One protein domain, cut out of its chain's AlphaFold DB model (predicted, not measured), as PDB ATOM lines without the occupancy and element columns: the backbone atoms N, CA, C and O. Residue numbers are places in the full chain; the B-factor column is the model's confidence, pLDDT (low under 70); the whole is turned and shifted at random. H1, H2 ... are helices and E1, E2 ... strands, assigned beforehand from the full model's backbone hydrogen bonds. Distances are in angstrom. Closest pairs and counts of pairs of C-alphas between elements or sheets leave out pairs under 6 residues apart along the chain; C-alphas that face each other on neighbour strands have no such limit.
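This is residues 11 to 23 and 30 to 137 of the 141 residues of an uncharacterized protein of Agarivorans sp. B2Z047 (UniProt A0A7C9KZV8). Two strongly twisted sheets stand face to face as an elongated sandwich, the larger of six strands, E4, E6, E2, E1, E10 and E9, and the smaller of four, E5, E3, E7 and E8. The one-turn helix H1 sits where it grazes both sheets, and the chain changes from one sheet to the other six times. The printed part has 121 residues, with named elements in the order E1 E2 E3 E4 E5 E6 H1 E7 E8 E9 E10; both sheets are antiparallel throughout and the class is mostly strand. The whole is compact, with a radius of gyration of the C-alphas of 14.4 A, and spans 50 by 28 by 23 A.

In the larger sheet, E1 is residues 11 to 20, 28.7 A long, beginning at C-alpha 11 (337.964, 306.798, 444.928). E10, residues 127 to 136, is 28.4 A long and ends at C-alpha 136 (335.808, 310.493, 439.078). E2 is residues 32 to 40, 25.5 A; E6 is residues 73 to 81, 23.5 A; E9 is residues 118 to 122, 12.5 A; E4 is residues 57 to 60, 9.2 A. In the smaller sheet, E7 is residues 93 to 101, 23.6 A; E3 is residues 46 to 52, 19.4 A; E8 is residues 106 to 110, 12.0 A; E5 is residues 65 to 68, 9.9 A. H1 is residues 89 to 92, 5.8 A, beginning at C-alpha 89 (326.408, 314.398, 457.014).

In the larger sheet E1 is antiparallel to E10 at 165 degrees, with N 16 and O 130 2.9 A apart, and to E2 at 164 degrees, with N 39 and O 13 3.0 A apart. E6 pairs with E2, N 38 to O 74 at 2.8 A, and with the edge strand E4, N 80 to O 57 at 3.0 A. The hairpin E9 and E10 has N 121 and O 129 2.7 A apart. In the smaller sheet E3 pairs with E7, N 97 to O 49 at 2.8 A, and with E5, N 48 to O 66 at 2.8 A; the hairpin E7 and E8 has N 109 and O 98 2.8 A apart. The facing parts of the sheets are 10.1 A centre to centre, their best planes 10 degrees apart and their strands at 25 degrees. E3 and E6 are near each other, with 6 pairs of C-alphas within 10 A. H1 is too short for an O i to N i+4 pair.

The C-alphas of Lys 23 and His 104, the two farthest apart, are 50.4 A from each other. Residues 24 to 29 are not printed, and C-alphas 23 and 30 are 8.0 A apart across that cut. Of the links that are printed whole, no link is long. The mean pLDDT of the printed part is 70.0; 59 residues are under 70, among them 11 to 23, 80 to 91 and 120 to 137.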
ATOM      1  N   VAL A  11     338.871 307.508 444.021       51.59
ATOM      2  CA  VAL A  11     337.964 306.798 444.928       51.59
ATOM      3  C   VAL A  11     338.320 307.291 446.310       51.59
ATOM      4  O   VAL A  11     339.384 306.975 446.842       51.59
ATOM      5  N   LEU A  12     337.454 308.135 446.852       54.34
ATOM      6  CA  LEU A  12     337.590 308.662 448.200       54.34
ATOM      7  C   LEU A  12     336.417 308.188 449.020       54.34
ATOM      8  O   LEU A  12     335.280 308.396 448.606       54.34
ATOM      9  N   LEU A  13     336.700 307.576 450.166       55.72
ATOM     10  CA  LEU A  13     335.671 307.253 451.146       55.72
ATOM     11  C   LEU A  13     335.760 308.279 452.270       55.72
ATOM     12  O   LEU A  13     336.748 308.294 453.006       55.72
ATOM     13  N   PHE A  14     334.724 309.105 452.412       55.97
ATOM     14  CA  PHE A  14     334.490 309.822 453.662       55.97
ATOM     15  C   PHE A  14     333.528 309.010 454.501       55.97
ATOM     16  O   PHE A  14     332.375 308.846 454.113       55.97
ATOM     17  N   SER A  15     334.002 308.502 455.635       54.88
ATOM     18  CA  SER A  15     333.132 307.841 456.611       54.88
ATOM     19  C   SER A  15     332.792 308.795 457.747       54.88
ATOM     20  O   SER A  15     333.718 309.328 458.360       54.88
ATOM     21  N   LEU A  16     331.500 308.982 458.023       54.28
ATOM     22  CA  LEU A  16     330.997 309.589 459.254       54.28
ATOM     23  C   LEU A  16     330.555 308.476 460.197       54.28
ATOM     24  O   LEU A  16     329.617 307.764 459.861       54.28
ATOM     25  N   ASN A  17     331.192 308.350 461.362       56.88
ATOM     26  CA  ASN A  17     330.658 307.540 462.459       56.88
ATOM     27  C   ASN A  17     329.891 308.454 463.409       56.88
ATOM     28  O   ASN A  17     330.519 309.244 464.114       56.88
ATOM     29  N   ALA A  18     328.571 308.324 463.421       55.44
ATOM     30  CA  ALA A  18     327.671 309.056 464.298       55.44
ATOM     31  C   ALA A  18     327.265 308.161 465.475       55.44
ATOM     32  O   ALA A  18     326.497 307.222 465.286       55.44
ATOM     33  N   CYS A  19     327.795 308.407 466.678       56.16
ATOM     34  CA  CYS A  19     327.415 307.657 467.883       56.16
ATOM     35  C   CYS A  19     326.526 308.510 468.790       56.16
ATOM     36  O   CYS A  19     326.938 309.597 469.196       56.16
ATOM     37  N   ASN A  20     325.358 307.990 469.181       55.38
ATOM     38  CA  ASN A  20     324.598 308.554 470.297       55.38
ATOM     39  C   ASN A  20     325.157 307.976 471.603       55.38
ATOM     40  O   ASN A  20     325.093 306.764 471.845       55.38
ATOM     41  N   CYS A  21     325.735 308.830 472.447       48.03
ATOM     42  CA  CYS A  21     326.140 308.427 473.783       48.03
ATOM     43  C   CYS A  21     324.887 308.158 474.641       48.03
ATOM     44  O   CYS A  21     324.361 309.038 475.317       48.03
ATOM     45  N   ASN A  22     324.455 306.896 474.654       48.06
ATOM     46  CA  ASN A  22     323.540 306.288 475.629       48.06
ATOM     47  C   ASN A  22     322.018 306.445 475.423       48.06
ATOM     48  O   ASN A  22     321.277 306.027 476.316       48.06
ATOM     49  N   LYS A  23     321.510 306.952 474.289       46.91
ATOM     50  CA  LYS A  23     320.055 306.969 474.013       46.91
ATOM     51  C   LYS A  23     319.693 306.480 472.595       46.91
ATOM     52  O   LYS A  23     320.505 306.610 471.682       46.91
ATOM     53  N   TYR A  30     320.007 315.509 471.427       56.34
ATOM     54  CA  TYR A  30     321.119 314.570 471.608       56.34
ATOM     55  C   TYR A  30     322.426 315.191 471.131       56.34
ATOM     56  O   TYR A  30     322.464 316.022 470.227       56.34
ATOM     57  N   THR A  31     323.517 314.732 471.735       58.62
ATOM     58  CA  THR A  31     324.873 315.035 471.288       58.62
ATOM     59  C   THR A  31     325.317 313.938 470.332       58.62
ATOM     60  O   THR A  31     325.488 312.784 470.742       58.62
ATOM     61  N   LEU A  32     325.497 314.284 469.061       66.81
ATOM     62  CA  LEU A  32     326.078 313.385 468.074       66.81
ATOM     63  C   LEU A  32     327.593 313.550 468.111       66.81
ATOM     64  O   LEU A  32     328.097 314.636 467.838       66.81
ATOM     65  N   TYR A  33     328.331 312.489 468.423       70.19
ATOM     66  CA  TYR A  33     329.764 312.495 468.138       70.19
ATOM     67  C   TYR A  33     329.988 312.019 466.714       70.19
ATOM     68  O   TYR A  33     329.597 310.899 466.375       70.19
ATOM     69  N   SER A  34     330.647 312.865 465.931       71.31
ATOM     70  CA  SER A  34     330.902 312.669 464.514       71.31
ATOM     71  C   SER A  34     332.399 312.612 464.251       71.31
ATOM     72  O   SER A  34     333.159 313.498 464.650       71.31
ATOM     73  N   ARG A  35     332.838 311.561 463.554       76.00
ATOM     74  CA  ARG A  35     334.227 311.395 463.109       76.00
ATOM     75  C   ARG A  35     334.286 311.231 461.602       76.00
ATOM     76  O   ARG A  35     333.693 310.281 461.098       76.00
ATOM     77  N   TYR A  36     335.082 312.071 460.941       76.81
ATOM     78  CA  TYR A  36     335.351 312.004 459.508       76.81
ATOM     79  C   TYR A  36     336.720 311.403 459.240       76.81
ATOM     80  O   TYR A  36     337.753 311.889 459.717       76.81
ATOM     81  N   THR A  37     336.713 310.352 458.434       79.12
ATOM     82  CA  THR A  37     337.925 309.706 457.930       79.12
ATOM     83  C   THR A  37     337.934 309.793 456.420       79.12
ATOM     84  O   THR A  37     336.938 309.411 455.815       79.12
ATOM     85  N   LEU A  38     339.045 310.257 455.854       80.50
ATOM     86  CA  LEU A  38     339.321 310.277 454.427       80.50
ATOM     87  C   LEU A  38     340.201 309.079 454.061       80.50
ATOM     88  O   LEU A  38     341.254 308.876 454.662       80.50
ATOM     89  N   ASP A  39     339.762 308.283 453.096       83.75
ATOM     90  CA  ASP A  39     340.496 307.136 452.555       83.75
ATOM     91  C   ASP A  39     340.806 307.390 451.080       83.75
ATOM     92  O   ASP A  39     339.887 307.406 450.259       83.75
ATOM     93  N   ASN A  40     342.073 307.643 450.752       82.94
ATOM     94  CA  ASN A  40     342.502 307.930 449.392       82.94
ATOM     95  C   ASN A  40     342.863 306.643 448.653       82.94
ATOM     96  O   ASN A  40     344.010 306.200 448.664       82.94
ATOM     97  N   GLN A  41     341.893 306.074 447.946       81.31
ATOM     98  CA  GLN A  41     342.090 304.883 447.117       81.31
ATOM     99  C   GLN A  41     342.455 305.222 445.662       81.31
ATOM    100  O   GLN A  41     342.522 304.332 444.812       81.31
ATOM    101  N   SER A  42     342.700 306.503 445.363       76.94
ATOM    102  CA  SER A  42     343.165 306.946 444.048       76.94
ATOM    103  C   SER A  42     344.664 306.688 443.859       76.94
ATOM    104  O   SER A  42     345.378 306.342 444.800       76.94
ATOM    105  N   ASN A  43     345.168 306.904 442.640       78.25
ATOM    106  CA  ASN A  43     346.609 306.875 442.347       78.25
ATOM    107  C   ASN A  43     347.290 308.249 442.531       78.25
ATOM    108  O   ASN A  43     348.449 308.400 442.150       78.25
ATOM    109  N   TYR A  44     346.582 309.242 443.076       77.25
ATOM    110  CA  TYR A  44     347.058 310.618 443.210       77.25
ATOM    111  C   TYR A  44     347.250 310.983 444.676       77.25
ATOM    112  O   TYR A  44     346.511 310.524 445.546       77.25
ATOM    113  N   ASN A  45     348.227 311.844 444.947       84.56
ATOM    114  CA  ASN A  45     348.241 312.579 446.204       84.56
ATOM    115  C   ASN A  45     347.187 313.677 446.111       84.56
ATOM    116  O   ASN A  45     347.042 314.312 445.065       84.56
ATOM    117  N   LEU A  46     346.460 313.882 447.201       84.75
ATOM    118  CA  LEU A  46     345.370 314.837 447.243       84.75
ATOM    119  C   LEU A  46     345.632 315.882 448.310       84.75
ATOM    120  O   LEU A  46     346.084 315.557 449.411       84.75
ATOM    121  N   THR A  47     345.271 317.115 447.992       87.69
ATOM    122  CA  THR A  47     345.128 318.190 448.967       87.69
ATOM    123  C   THR A  47     343.644 318.352 449.259       87.69
ATOM    124  O   THR A  47     342.832 318.471 448.345       87.69
ATOM    125  N   PHE A  48     343.265 318.327 450.531       84.94
ATOM    126  CA  PHE A  48     341.894 318.543 450.972       84.94
ATOM    127  C   PHE A  48     341.795 319.840 451.772       84.94
ATOM    128  O   PHE A  48     342.742 320.231 452.458       84.94
ATOM    129  N   SER A  49     340.640 320.491 451.690       85.62
ATOM    130  CA  SER A  49     340.273 321.658 452.493       85.62
ATOM    131  C   SER A  49     338.788 321.591 452.827       85.62
ATOM    132  O   SER A  49     337.985 321.188 451.988       85.62
ATOM    133  N   SER A  50     338.416 321.953 454.047       80.38
ATOM    134  CA  SER A  50     337.043 321.893 454.534       80.38
ATOM    135  C   SER A  50     336.713 323.084 455.421       80.38
ATOM    136  O   SER A  50     337.539 323.537 456.216       80.38
ATOM    137  N   GLU A  51     335.481 323.560 455.300       82.38
ATOM    138  CA  GLU A  51     334.889 324.590 456.143       82.38
ATOM    139  C   GLU A  51     333.675 323.992 456.849       82.38
ATOM    140  O   GLU A  51     332.802 323.400 456.209       82.38
ATOM    141  N   LEU A  52     333.651 324.092 458.179       79.25
ATOM    142  CA  LEU A  52     332.557 323.557 458.988       79.25
ATOM    143  C   LEU A  52     331.429 324.559 459.075       79.25
ATOM    144  O   LEU A  52     331.677 325.755 459.196       79.25
ATOM    145  N   SER A  53     330.205 324.044 459.119       77.31
ATOM    146  CA  SER A  53     329.058 324.885 459.419       77.31
ATOM    147  C   SER A  53     329.197 325.538 460.792       77.31
ATOM    148  O   SER A  53     329.612 324.899 461.760       77.31
ATOM    149  N   SER A  54     328.803 326.809 460.886       77.06
ATOM    150  CA  SER A  54     328.802 327.583 462.140       77.06
ATOM    151  C   SER A  54     328.026 326.944 463.307       77.06
ATOM    152  O   SER A  54     328.259 327.306 464.459       77.06
ATOM    153  N   GLN A  55     327.139 325.985 463.026       72.38
ATOM    154  CA  GLN A  55     326.391 325.210 464.026       72.38
ATOM    155  C   GLN A  55     327.194 324.055 464.659       72.38
ATOM    156  O   GLN A  55     326.735 323.455 465.628       72.38
ATOM    157  N   ILE A  56     328.380 323.737 464.128       72.62
ATOM    158  CA  ILE A  56     329.207 322.608 464.566       72.62
ATOM    159  C   ILE A  56     330.260 323.042 465.589       72.62
ATOM    160  O   ILE A  56     331.099 323.909 465.326       72.62
ATOM    161  N   GLU A  57     330.296 322.355 466.734       71.81
ATOM    162  CA  GLU A  57     331.324 322.555 467.754       71.81
ATOM    163  C   GLU A  57     332.435 321.501 467.627       71.81
ATOM    164  O   GLU A  57     332.311 320.341 468.027       71.81
ATOM    165  N   ALA A  58     333.564 321.910 467.044       67.75
ATOM    166  CA  ALA A  58     334.720 321.038 466.879       67.75
ATOM    167  C   ALA A  58     335.539 320.907 468.169       67.75
ATOM    168  O   ALA A  58     336.058 321.886 468.699       67.75
ATOM    169  N   VAL A  59     335.704 319.664 468.613       65.62
ATOM    170  CA  VAL A  59     336.436 319.276 469.832       65.62
ATOM    171  C   VAL A  59     337.919 319.165 469.549       65.62
ATOM    172  O   VAL A  59     338.755 319.516 470.376       65.62
ATOM    173  N   ASP A  60     338.226 318.650 468.363       65.06
ATOM    174  CA  ASP A  60     339.580 318.416 467.917       65.06
ATOM    175  C   ASP A  60     339.664 318.747 466.423       65.06
ATOM    176  O   ASP A  60     339.365 317.933 465.543       65.06
ATOM    177  N   LYS A  61     340.019 320.004 466.133       61.25
ATOM    178  CA  LYS A  61     340.266 320.502 464.772       61.25
ATOM    179  C   LYS A  61     341.636 320.021 464.297       61.25
ATOM    180  O   LYS A  61     342.499 320.847 464.007       61.25
ATOM    181  N   GLN A  62     341.864 318.706 464.267       60.16
ATOM    182  CA  GLN A  62     343.192 318.184 463.942       60.16
ATOM    183  C   GLN A  62     343.631 318.670 462.561       60.16
ATOM    184  O   GLN A  62     344.724 319.222 462.461       60.16
ATOM    185  N   LEU A  63     342.791 318.544 461.519       67.31
ATOM    186  CA  LEU A  63     343.122 318.995 460.164       67.31
ATOM    187  C   LEU A  63     341.863 319.328 459.341       67.31
ATOM    188  O   LEU A  63     341.271 318.451 458.724       67.31
ATOM    189  N   LEU A  64     341.485 320.609 459.255       74.38
ATOM    190  CA  LEU A  64     340.478 321.061 458.277       74.38
ATOM    191  C   LEU A  64     341.034 321.132 456.853       74.38
ATOM    192  O   LEU A  64     340.276 321.113 455.891       74.38
ATOM    193  N   GLN A  65     342.354 321.182 456.724       83.69
ATOM    194  CA  GLN A  65     343.064 321.177 455.457       83.69
ATOM    195  C   GLN A  65     344.341 320.347 455.580       83.69
ATOM    196  O   GLN A  65     344.926 320.250 456.665       83.69
ATOM    197  N   GLY A  66     344.805 319.776 454.475       86.88
ATOM    198  CA  GLY A  66     346.065 319.047 454.454       86.88
ATOM    199  C   GLY A  66     346.232 318.176 453.224       86.88
ATOM    200  O   GLY A  66     345.455 318.243 452.282       86.88
ATOM    201  N   GLN A  67     347.263 317.340 453.259       87.62
ATOM    202  CA  GLN A  67     347.548 316.370 452.210       87.62
ATOM    203  C   GLN A  67     347.266 314.944 452.689       87.62
ATOM    204  O   GLN A  67     347.415 314.637 453.885       87.62
ATOM    205  N   ILE A  68     346.859 314.098 451.743       84.56
ATOM    206  CA  ILE A  68     346.696 312.654 451.898       84.56
ATOM    207  C   ILE A  68     347.285 311.948 450.672       84.56
ATOM    208  O   ILE A  68     346.921 312.239 449.528       84.56
ATOM    209  N   VAL A  69     348.238 311.044 450.888       87.38
ATOM    210  CA  VAL A  69     348.909 310.352 449.777       87.38
ATOM    211  C   VAL A  69     348.067 309.191 449.251       87.38
ATOM    212  O   VAL A  69     347.140 308.727 449.914       87.38
ATOM    213  N   SER A  70     348.373 308.720 448.042       84.81
ATOM    214  CA  SER A  70     347.726 307.528 447.475       84.81
ATOM    215  C   SER A  70     347.843 306.320 448.422       84.81
ATOM    216  O   SER A  70     348.933 305.987 448.892       84.81
ATOM    217  N   GLY A  71     346.714 305.664 448.700       83.88
ATOM    218  CA  GLY A  71     346.592 304.507 449.593       83.88
ATOM    219  C   GLY A  71     346.538 304.836 451.089       83.88
ATOM    220  O   GLY A  71     346.461 303.915 451.906       83.88
ATOM    221  N   GLU A  72     346.596 306.113 451.476       86.25
ATOM    222  CA  GLU A  72     346.520 306.528 452.876       86.25
ATOM    223  C   GLU A  72     345.066 306.647 453.351       86.25
ATOM    224  O   GLU A  72     344.186 307.135 452.641       86.25
ATOM    225  N   ARG A  73     344.836 306.260 454.610       85.56
ATOM    226  CA  ARG A  73     343.618 306.564 455.360       85.56
ATOM    227  C   ARG A  73     343.956 307.490 456.520       85.56
ATOM    228  O   ARG A  73     344.831 307.177 457.327       85.56
ATOM    229  N   LYS A  74     343.214 308.587 456.646       82.12
ATOM    230  CA  LYS A  74     343.479 309.642 457.621       82.12
ATOM    231  C   LYS A  74     342.198 310.136 458.272       82.12
ATOM    232  O   LYS A  74     341.238 310.482 457.592       82.12
ATOM    233  N   GLN A  75     342.183 310.194 459.600       79.25
ATOM    234  CA  GLN A  75     341.141 310.931 460.310       79.25
ATOM    235  C   GLN A  75     341.419 312.421 460.128       79.25
ATOM    236  O   GLN A  75     342.508 312.888 460.462       79.25
ATOM    237  N   ILE A  76     340.451 313.150 459.585       75.38
ATOM    238  CA  ILE A  76     340.616 314.581 459.303       75.38
ATOM    239  C   ILE A  76     339.875 315.443 460.324       75.38
ATOM    240  O   ILE A  76     340.297 316.558 460.615       75.38
ATOM    241  N   LEU A  77     338.814 314.914 460.944       71.94
ATOM    242  CA  LEU A  77     337.985 315.712 461.838       71.94
ATOM    243  C   LEU A  77     337.220 314.876 462.868       71.94
ATOM    244  O   LEU A  77     336.714 313.794 462.555       71.94
ATOM    245  N   ALA A  78     337.092 315.423 464.078       69.50
ATOM    246  CA  ALA A  78     336.173 314.952 465.106       69.50
ATOM    247  C   ALA A  78     335.460 316.137 465.788       69.50
ATOM    248  O   ALA A  78     336.111 317.066 466.273       69.50
ATOM    249  N   PHE A  79     334.130 316.099 465.849       71.25
ATOM    250  CA  PHE A  79     333.317 317.145 466.480       71.25
ATOM    251  C   PHE A  79     332.057 316.589 467.147       71.25
ATOM    252  O   PHE A  79     331.716 315.416 466.960       71.25
ATOM    253  N   PHE A  80     331.375 317.443 467.914       64.94
ATOM    254  CA  PHE A  80     330.032 317.171 468.418       64.94
ATOM    255  C   PHE A  80     329.003 318.048 467.692       64.94
ATOM    256  O   PHE A  80     329.201 319.255 467.557       64.94
ATOM    257  N   ASP A  81     327.918 317.439 467.219       65.31
ATOM    258  CA  ASP A  81     326.714 318.167 466.809       65.31
ATOM    259  C   ASP A  81     325.743 318.183 467.993       65.31
ATOM    260  O   ASP A  81     325.440 317.140 468.585       65.31
ATOM    261  N   LEU A  82     325.314 319.384 468.371       58.28
ATOM    262  CA  LEU A  82     324.400 319.628 469.485       58.28
ATOM    263  C   LEU A  82     322.942 319.770 469.015       58.28
ATOM    264  O   LEU A  82     322.066 320.020 469.843       58.28
ATOM    265  N   SER A  83     322.666 319.635 467.710       53.44
ATOM    266  CA  SER A  83     321.381 319.988 467.107       53.44
ATOM    267  C   SER A  83     320.905 319.010 466.018       53.44
ATOM    268  O   SER A  83     321.491 318.893 464.953       53.44
ATOM    269  N   GLN A  84     319.747 318.380 466.251       53.03
ATOM    270  CA  GLN A  84     318.861 317.828 465.210       53.03
ATOM    271  C   GLN A  84     319.523 316.829 464.207       53.03
ATOM    272  O   GLN A  84     319.605 317.099 463.020       53.03
ATOM    273  N   ALA A  85     319.888 315.615 464.629       48.44
ATOM    274  CA  ALA A  85     320.221 314.377 463.875       48.44
ATOM    275  C   ALA A  85     319.155 313.869 462.893       48.44
ATOM    276  O   ALA A  85     319.153 312.701 462.507       48.44
ATOM    277  N   THR A  86     318.261 314.732 462.437       50.81
ATOM    278  CA  THR A  86     317.745 314.592 461.076       50.81
ATOM    279  C   THR A  86     318.662 315.251 460.050       50.81
ATOM    280  O   THR A  86     318.395 315.143 458.858       50.81
ATOM    281  N   ASN A  87     319.723 315.926 460.490       52.94
ATOM    282  CA  ASN A  87     320.656 316.581 459.606       52.94
ATOM    283  C   ASN A  87     321.612 315.549 458.980       52.94
ATOM    284  O   ASN A  87     322.320 314.837 459.694       52.94
ATOM    285  N   PRO A  88     321.625 315.445 457.647       58.50
ATOM    286  CA  PRO A  88     322.517 314.547 456.934       58.50
ATOM    287  C   PRO A  88     323.984 314.997 457.074       58.50
ATOM    288  O   PRO A  88     324.241 316.169 457.339       58.50
ATOM    289  N   PRO A  89     324.973 314.109 456.850       63.19
ATOM    290  CA  PRO A  89     326.408 314.398 457.014       63.19
ATOM    291  C   PRO A  89     326.915 315.628 456.260       63.19
ATOM    292  O   PRO A  89     327.980 316.153 456.590       63.19
ATOM    293  N   SER A  90     326.183 316.047 455.225       64.69
ATOM    294  CA  SER A  90     326.472 317.223 454.415       64.69
ATOM    295  C   SER A  90     326.344 318.529 455.205       64.69
ATOM    296  O   SER A  90     327.157 319.427 455.014       64.69
ATOM    297  N   SER A  91     325.404 318.615 456.155       68.06
ATOM    298  CA  SER A  91     325.106 319.820 456.947       68.06
ATOM    299  C   SER A  91     326.261 320.251 457.852       68.06
ATOM    300  O   SER A  91     326.273 321.358 458.394       68.06
ATOM    301  N   SER A  92     327.213 319.342 458.054       72.06
ATOM    302  CA  SER A  92     328.394 319.550 458.876       72.06
ATOM    303  C   SER A  92     329.449 320.402 458.178       72.06
ATOM    304  O   SER A  92     330.277 321.016 458.853       72.06
ATOM    305  N   PHE A  93     329.407 320.474 456.845       75.31
ATOM    306  CA  PHE A  93     330.335 321.258 456.042       75.31
ATOM    307  C   PHE A  93     329.592 322.346 455.275       75.31
ATOM    308  O   PHE A  93     328.640 322.071 454.552       75.31
ATOM    309  N   GLU A  94     330.081 323.577 455.365       77.94
ATOM    310  CA  GLU A  94     329.742 324.608 454.379       77.94
ATOM    311  C   GLU A  94     330.436 324.304 453.049       77.94
ATOM    312  O   GLU A  94     329.878 324.531 451.974       77.94
ATOM    313  N   GLN A  95     331.640 323.728 453.122       78.06
ATOM    314  CA  GLN A  95     332.424 323.389 451.948       78.06
ATOM    315  C   GLN A  95     333.391 322.229 452.220       78.06
ATOM    316  O   GLN A  95     334.023 322.161 453.273       78.06
ATOM    317  N   LEU A  96     333.559 321.342 451.233       78.56
ATOM    318  CA  LEU A  96     334.642 320.357 451.175       78.56
ATOM    319  C   LEU A  96     335.234 320.364 449.771       78.56
ATOM    320  O   LEU A  96     334.541 320.083 448.794       78.56
ATOM    321  N   GLN A  97     336.519 320.674 449.682       82.88
ATOM    322  CA  GLN A  97     337.271 320.717 448.441       82.88
ATOM    323  C   GLN A  97     338.367 319.670 448.433       82.88
ATOM    324  O   GLN A  97     339.069 319.463 449.426       82.88
ATOM    325  N   LEU A  98     338.538 319.053 447.272       81.38
ATOM    326  CA  LEU A  98     339.634 318.144 446.997       81.38
ATOM    327  C   LEU A  98     340.342 318.597 445.740       81.38
ATOM    328  O   LEU A  98     339.709 318.887 444.723       81.38
ATOM    329  N   TYR A  99     341.659 318.612 445.830       84.75
ATOM    330  CA  TYR A  99     342.559 318.949 444.755       84.75
ATOM    331  C   TYR A  99     343.453 317.751 444.473       84.75
ATOM    332  O   TYR A  99     343.960 317.124 445.405       84.75
ATOM    333  N   ALA A 100     343.647 317.443 443.198       82.62
ATOM    334  CA  ALA A 100     344.599 316.439 442.745       82.62
ATOM    335  C   ALA A 100     345.608 317.098 441.804       82.62
ATOM    336  O   ALA A 100     345.242 317.984 441.033       82.62
ATOM    337  N   ASP A 101     346.860 316.648 441.850       75.62
ATOM    338  CA  ASP A 101     347.853 316.972 440.824       75.62
ATOM    339  C   ASP A 101     348.033 315.759 439.906       75.62
ATOM    340  O   ASP A 101     348.558 314.717 440.311       75.62
ATOM    341  N   SER A 102     347.569 315.891 438.665       68.69
ATOM    342  CA  SER A 102     347.697 314.873 437.618       68.69
ATOM    343  C   SER A 102     349.005 314.982 436.816       68.69
ATOM    344  O   SER A 102     349.192 314.245 435.847       68.69
ATOM    345  N   GLY A 103     349.924 315.865 437.221       67.12
ATOM    346  CA  GLY A 103     351.147 316.217 436.493       67.12
ATOM    347  C   GLY A 103     351.059 317.556 435.751       67.12
ATOM    348  O   GLY A 103     352.024 317.953 435.092       67.12
ATOM    349  N   HIS A 104     349.931 318.260 435.867       70.62
ATOM    350  CA  HIS A 104     349.681 319.581 435.279       70.62
ATOM    351  C   HIS A 104     349.454 320.678 436.336       70.62
ATOM    352  O   HIS A 104     349.111 321.809 435.985       70.62
ATOM    353  N   GLY A 105     349.717 320.369 437.610       75.06
ATOM    354  CA  GLY A 105     349.471 321.242 438.753       75.06
ATOM    355  C   GLY A 105     348.214 320.839 439.522       75.06
ATOM    356  O   GLY A 105     347.396 320.055 439.045       75.06
ATOM    357  N   GLU A 106     348.063 321.376 440.735       81.44
ATOM    358  CA  GLU A 106     346.880 321.120 441.560       81.44
ATOM    359  C   GLU A 106     345.613 321.682 440.912       81.44
ATOM    360  O   GLU A 106     345.526 322.868 440.581       81.44
ATOM    361  N   GLN A 107     344.600 320.830 440.784       81.19
ATOM    362  CA  GLN A 107     343.305 321.184 440.219       81.19
ATOM    363  C   GLN A 107     342.179 320.662 441.100       81.19
ATOM    364  O   GLN A 107     342.276 319.586 441.685       81.19
ATOM    365  N   LEU A 108     341.105 321.445 441.195       82.19
ATOM    366  CA  LEU A 108     339.916 321.108 441.968       82.19
ATOM    367  C   LEU A 108     339.167 319.958 441.286       82.19
ATOM    368  O   LEU A 108     338.656 320.126 440.180       82.19
ATOM    369  N   VAL A 109     339.086 318.815 441.960       78.50
ATOM    370  CA  VAL A 109     338.409 317.604 441.463       78.50
ATOM    371  C   VAL A 109     337.038 317.403 442.098       78.50
ATOM    372  O   VAL A 109     336.198 316.688 441.567       78.50
ATOM    373  N   TYR A 110     336.787 318.041 443.241       79.31
ATOM    374  CA  TYR A 110     335.509 317.941 443.933       79.31
ATOM    375  C   TYR A 110     335.283 319.137 444.857       79.31
ATOM    376  O   TYR A 110     336.215 319.580 445.525       79.31
ATOM    377  N   GLN A 111     334.049 319.647 444.898       75.88
ATOM    378  CA  GLN A 111     333.655 320.803 445.719       75.88
ATOM    379  C   GLN A 111     332.249 320.685 446.339       75.88
ATOM    380  O   GLN A 111     331.896 321.482 447.206       75.88
ATOM    381  N   LYS A 112     331.407 319.747 445.883       70.56
ATOM    382  CA  LYS A 112     329.974 319.771 446.200       70.56
ATOM    383  C   LYS A 112     329.615 318.770 447.287       70.56
ATOM    384  O   LYS A 112     329.569 317.580 447.019       70.56
ATOM    385  N   ILE A 113     329.265 319.274 448.463       67.88
ATOM    386  CA  ILE A 113     328.688 318.486 449.549       67.88
ATOM    387  C   ILE A 113     327.169 318.582 449.454       67.88
ATOM    388  O   ILE A 113     326.585 319.610 449.776       67.88
ATOM    389  N   ASP A 114     326.530 317.526 448.964       69.06
ATOM    390  CA  ASP A 114     325.077 317.384 449.016       69.06
ATOM    391  C   ASP A 114     324.704 315.979 449.497       69.06
ATOM    392  O   ASP A 114     325.537 315.071 449.483       69.06
ATOM    393  N   ASP A 115     323.457 315.817 449.930       69.06
ATOM    394  CA  ASP A 115     322.944 314.572 450.513       69.06
ATOM    395  C   ASP A 115     322.836 313.423 449.523       69.06
ATOM    396  O   ASP A 115     322.876 312.260 449.920       69.06
ATOM    397  N   GLU A 116     322.708 313.736 448.235       70.00
ATOM    398  CA  GLU A 116     322.436 312.757 447.185       70.00
ATOM    399  C   GLU A 116     323.643 311.843 446.936       70.00
ATOM    400  O   GLU A 116     323.479 310.713 446.471       70.00
ATOM    401  N   HIS A 117     324.852 312.292 447.291       68.25
ATOM    402  CA  HIS A 117     326.084 311.512 447.141       68.25
ATOM    403  C   HIS A 117     326.462 310.683 448.384       68.25
ATOM    404  O   HIS A 117     327.387 309.865 448.312       68.25
ATOM    405  N   TRP A 118     325.772 310.854 449.519       70.00
ATOM    406  CA  TRP A 118     326.050 310.091 450.741       70.00
ATOM    407  C   TRP A 118     325.244 308.795 450.793       70.00
ATOM    408  O   TRP A 118     324.019 308.782 450.699       70.00
ATOM    409  N   GLN A 119     325.932 307.680 451.027       70.38
ATOM    410  CA  GLN A 119     325.299 306.385 451.260       70.38
ATOM    411  C   GLN A 119     325.235 306.092 452.759       70.38
ATOM    412  O   GLN A 119     326.269 305.929 453.408       70.38
ATOM    413  N   LEU A 120     324.022 305.997 453.310       69.69
ATOM    414  CA  LEU A 120     323.799 305.593 454.699       69.69
ATOM    415  C   LEU A 120     323.900 304.067 454.849       69.69
ATOM    416  O   LEU A 120     323.122 303.313 454.265       69.69
ATOM    417  N   GLN A 121     324.817 303.623 455.700       68.75
ATOM    418  CA  GLN A 121     324.949 302.256 456.190       68.75
ATOM    419  C   GLN A 121     324.644 302.245 457.695       68.75
ATOM    420  O   GLN A 121     325.459 302.653 458.524       68.75
ATOM    421  N   ARG A 122     323.445 301.789 458.068       64.81
ATOM    422  CA  ARG A 122     323.086 301.606 459.481       64.81
ATOM    423  C   ARG A 122     323.692 300.314 460.009       64.81
ATOM    424  O   ARG A 122     323.579 299.273 459.368       64.81
ATOM    425  N   SER A 123     324.312 300.391 461.180       57.62
ATOM    426  CA  SER A 123     324.672 299.205 461.957       57.62
ATOM    427  C   SER A 123     323.631 298.964 463.055       57.62
ATOM    428  O   SER A 123     322.895 299.879 463.414       57.62
ATOM    429  N   ASP A 124     323.562 297.741 463.586       56.62
ATOM    430  CA  ASP A 124     322.652 297.389 464.693       56.62
ATOM    431  C   ASP A 124     323.102 297.970 466.051       56.62
ATOM    432  O   ASP A 124     322.352 297.976 467.028       56.62
ATOM    433  N   SER A 125     324.335 298.475 466.131       58.28
ATOM    434  CA  SER A 125     324.780 299.393 467.183       58.28
ATOM    435  C   SER A 125     324.251 300.795 466.884       58.28
ATOM    436  O   SER A 125     324.072 301.106 465.721       58.28
ATOM    437  N   ASN A 126     324.038 301.665 467.881       61.50
ATOM    438  CA  ASN A 126     323.616 303.078 467.727       61.50
ATOM    439  C   ASN A 126     324.654 303.961 466.979       61.50
ATOM    440  O   ASN A 126     325.047 305.025 467.460       61.50
ATOM    441  N   GLN A 127     325.150 303.466 465.849       60.59
ATOM    442  CA  GLN A 127     326.194 303.965 464.986       60.59
ATOM    443  C   GLN A 127     325.649 303.967 463.564       60.59
ATOM    444  O   GLN A 127     325.361 302.914 462.978       60.59
ATOM    445  N   GLU A 128     325.520 305.162 463.012       65.75
ATOM    446  CA  GLU A 128     325.280 305.340 461.589       65.75
ATOM    447  C   GLU A 128     326.617 305.599 460.903       65.75
ATOM    448  O   GLU A 128     327.401 306.436 461.358       65.75
ATOM    449  N   ASN A 129     326.880 304.844 459.835       66.44
ATOM    450  CA  ASN A 129     328.032 305.032 458.971       66.44
ATOM    451  C   ASN A 129     327.562 305.654 457.668       66.44
ATOM    452  O   ASN A 129     326.861 305.006 456.897       66.44
ATOM    453  N   TYR A 130     327.958 306.888 457.397       66.12
ATOM    454  CA  TYR A 130     327.691 307.499 456.100       66.12
ATOM    455  C   TYR A 130     328.949 307.470 455.258       66.12
ATOM    456  O   TYR A 130     330.009 307.853 455.744       66.12
ATOM    457  N   VAL A 131     328.821 307.018 454.015       69.62
ATOM    458  CA  VAL A 131     329.931 306.877 453.078       69.62
ATOM    459  C   VAL A 131     329.672 307.757 451.866       69.62
ATOM    460  O   VAL A 131     328.789 307.465 451.061       69.62
ATOM    461  N   LEU A 132     330.454 308.819 451.717       69.00
ATOM    462  CA  LEU A 132     330.552 309.548 450.456       69.00
ATOM    463  C   LEU A 132     331.629 308.866 449.619       69.00
ATOM    464  O   LEU A 132     332.784 308.820 450.042       69.00
ATOM    465  N   THR A 133     331.236 308.337 448.461       67.88
ATOM    466  CA  THR A 133     332.177 307.789 447.479       67.88
ATOM    467  C   THR A 133     332.262 308.746 446.307       67.88
ATOM    468  O   THR A 133     331.325 308.852 445.520       67.88
ATOM    469  N   ILE A 134     333.388 309.437 446.180       67.38
ATOM    470  CA  ILE A 134     333.649 310.271 445.006       67.38
ATOM    471  C   ILE A 134     334.345 309.373 443.997       67.38
ATOM    472  O   ILE A 134     335.462 308.941 444.271       67.38
ATOM    473  N   ILE A 135     333.662 309.066 442.890       61.94
ATOM    474  CA  ILE A 135     334.214 308.330 441.751       61.94
ATOM    475  C   ILE A 135     334.318 309.287 440.576       61.94
ATOM    476  O   ILE A 135     333.322 309.535 439.904       61.94
ATOM    477  N   ASP A 136     335.515 309.806 440.333       61.16
ATOM    478  CA  ASP A 136     335.808 310.493 439.078       61.16
ATOM    479  C   ASP A 136     336.689 309.578 438.230       61.16
ATOM    480  O   ASP A 136     337.810 309.250 438.625       61.16
ATOM    481  N   ALA A 137     336.126 309.081 437.128       42.91
ATOM    482  CA  ALA A 137     336.788 308.160 436.206       42.91
ATOM    483  C   ALA A 137     337.666 308.891 435.180       42.91
ATOM    484  O   ALA A 137     338.482 308.246 434.519       42.91
TER     485      ALA A 137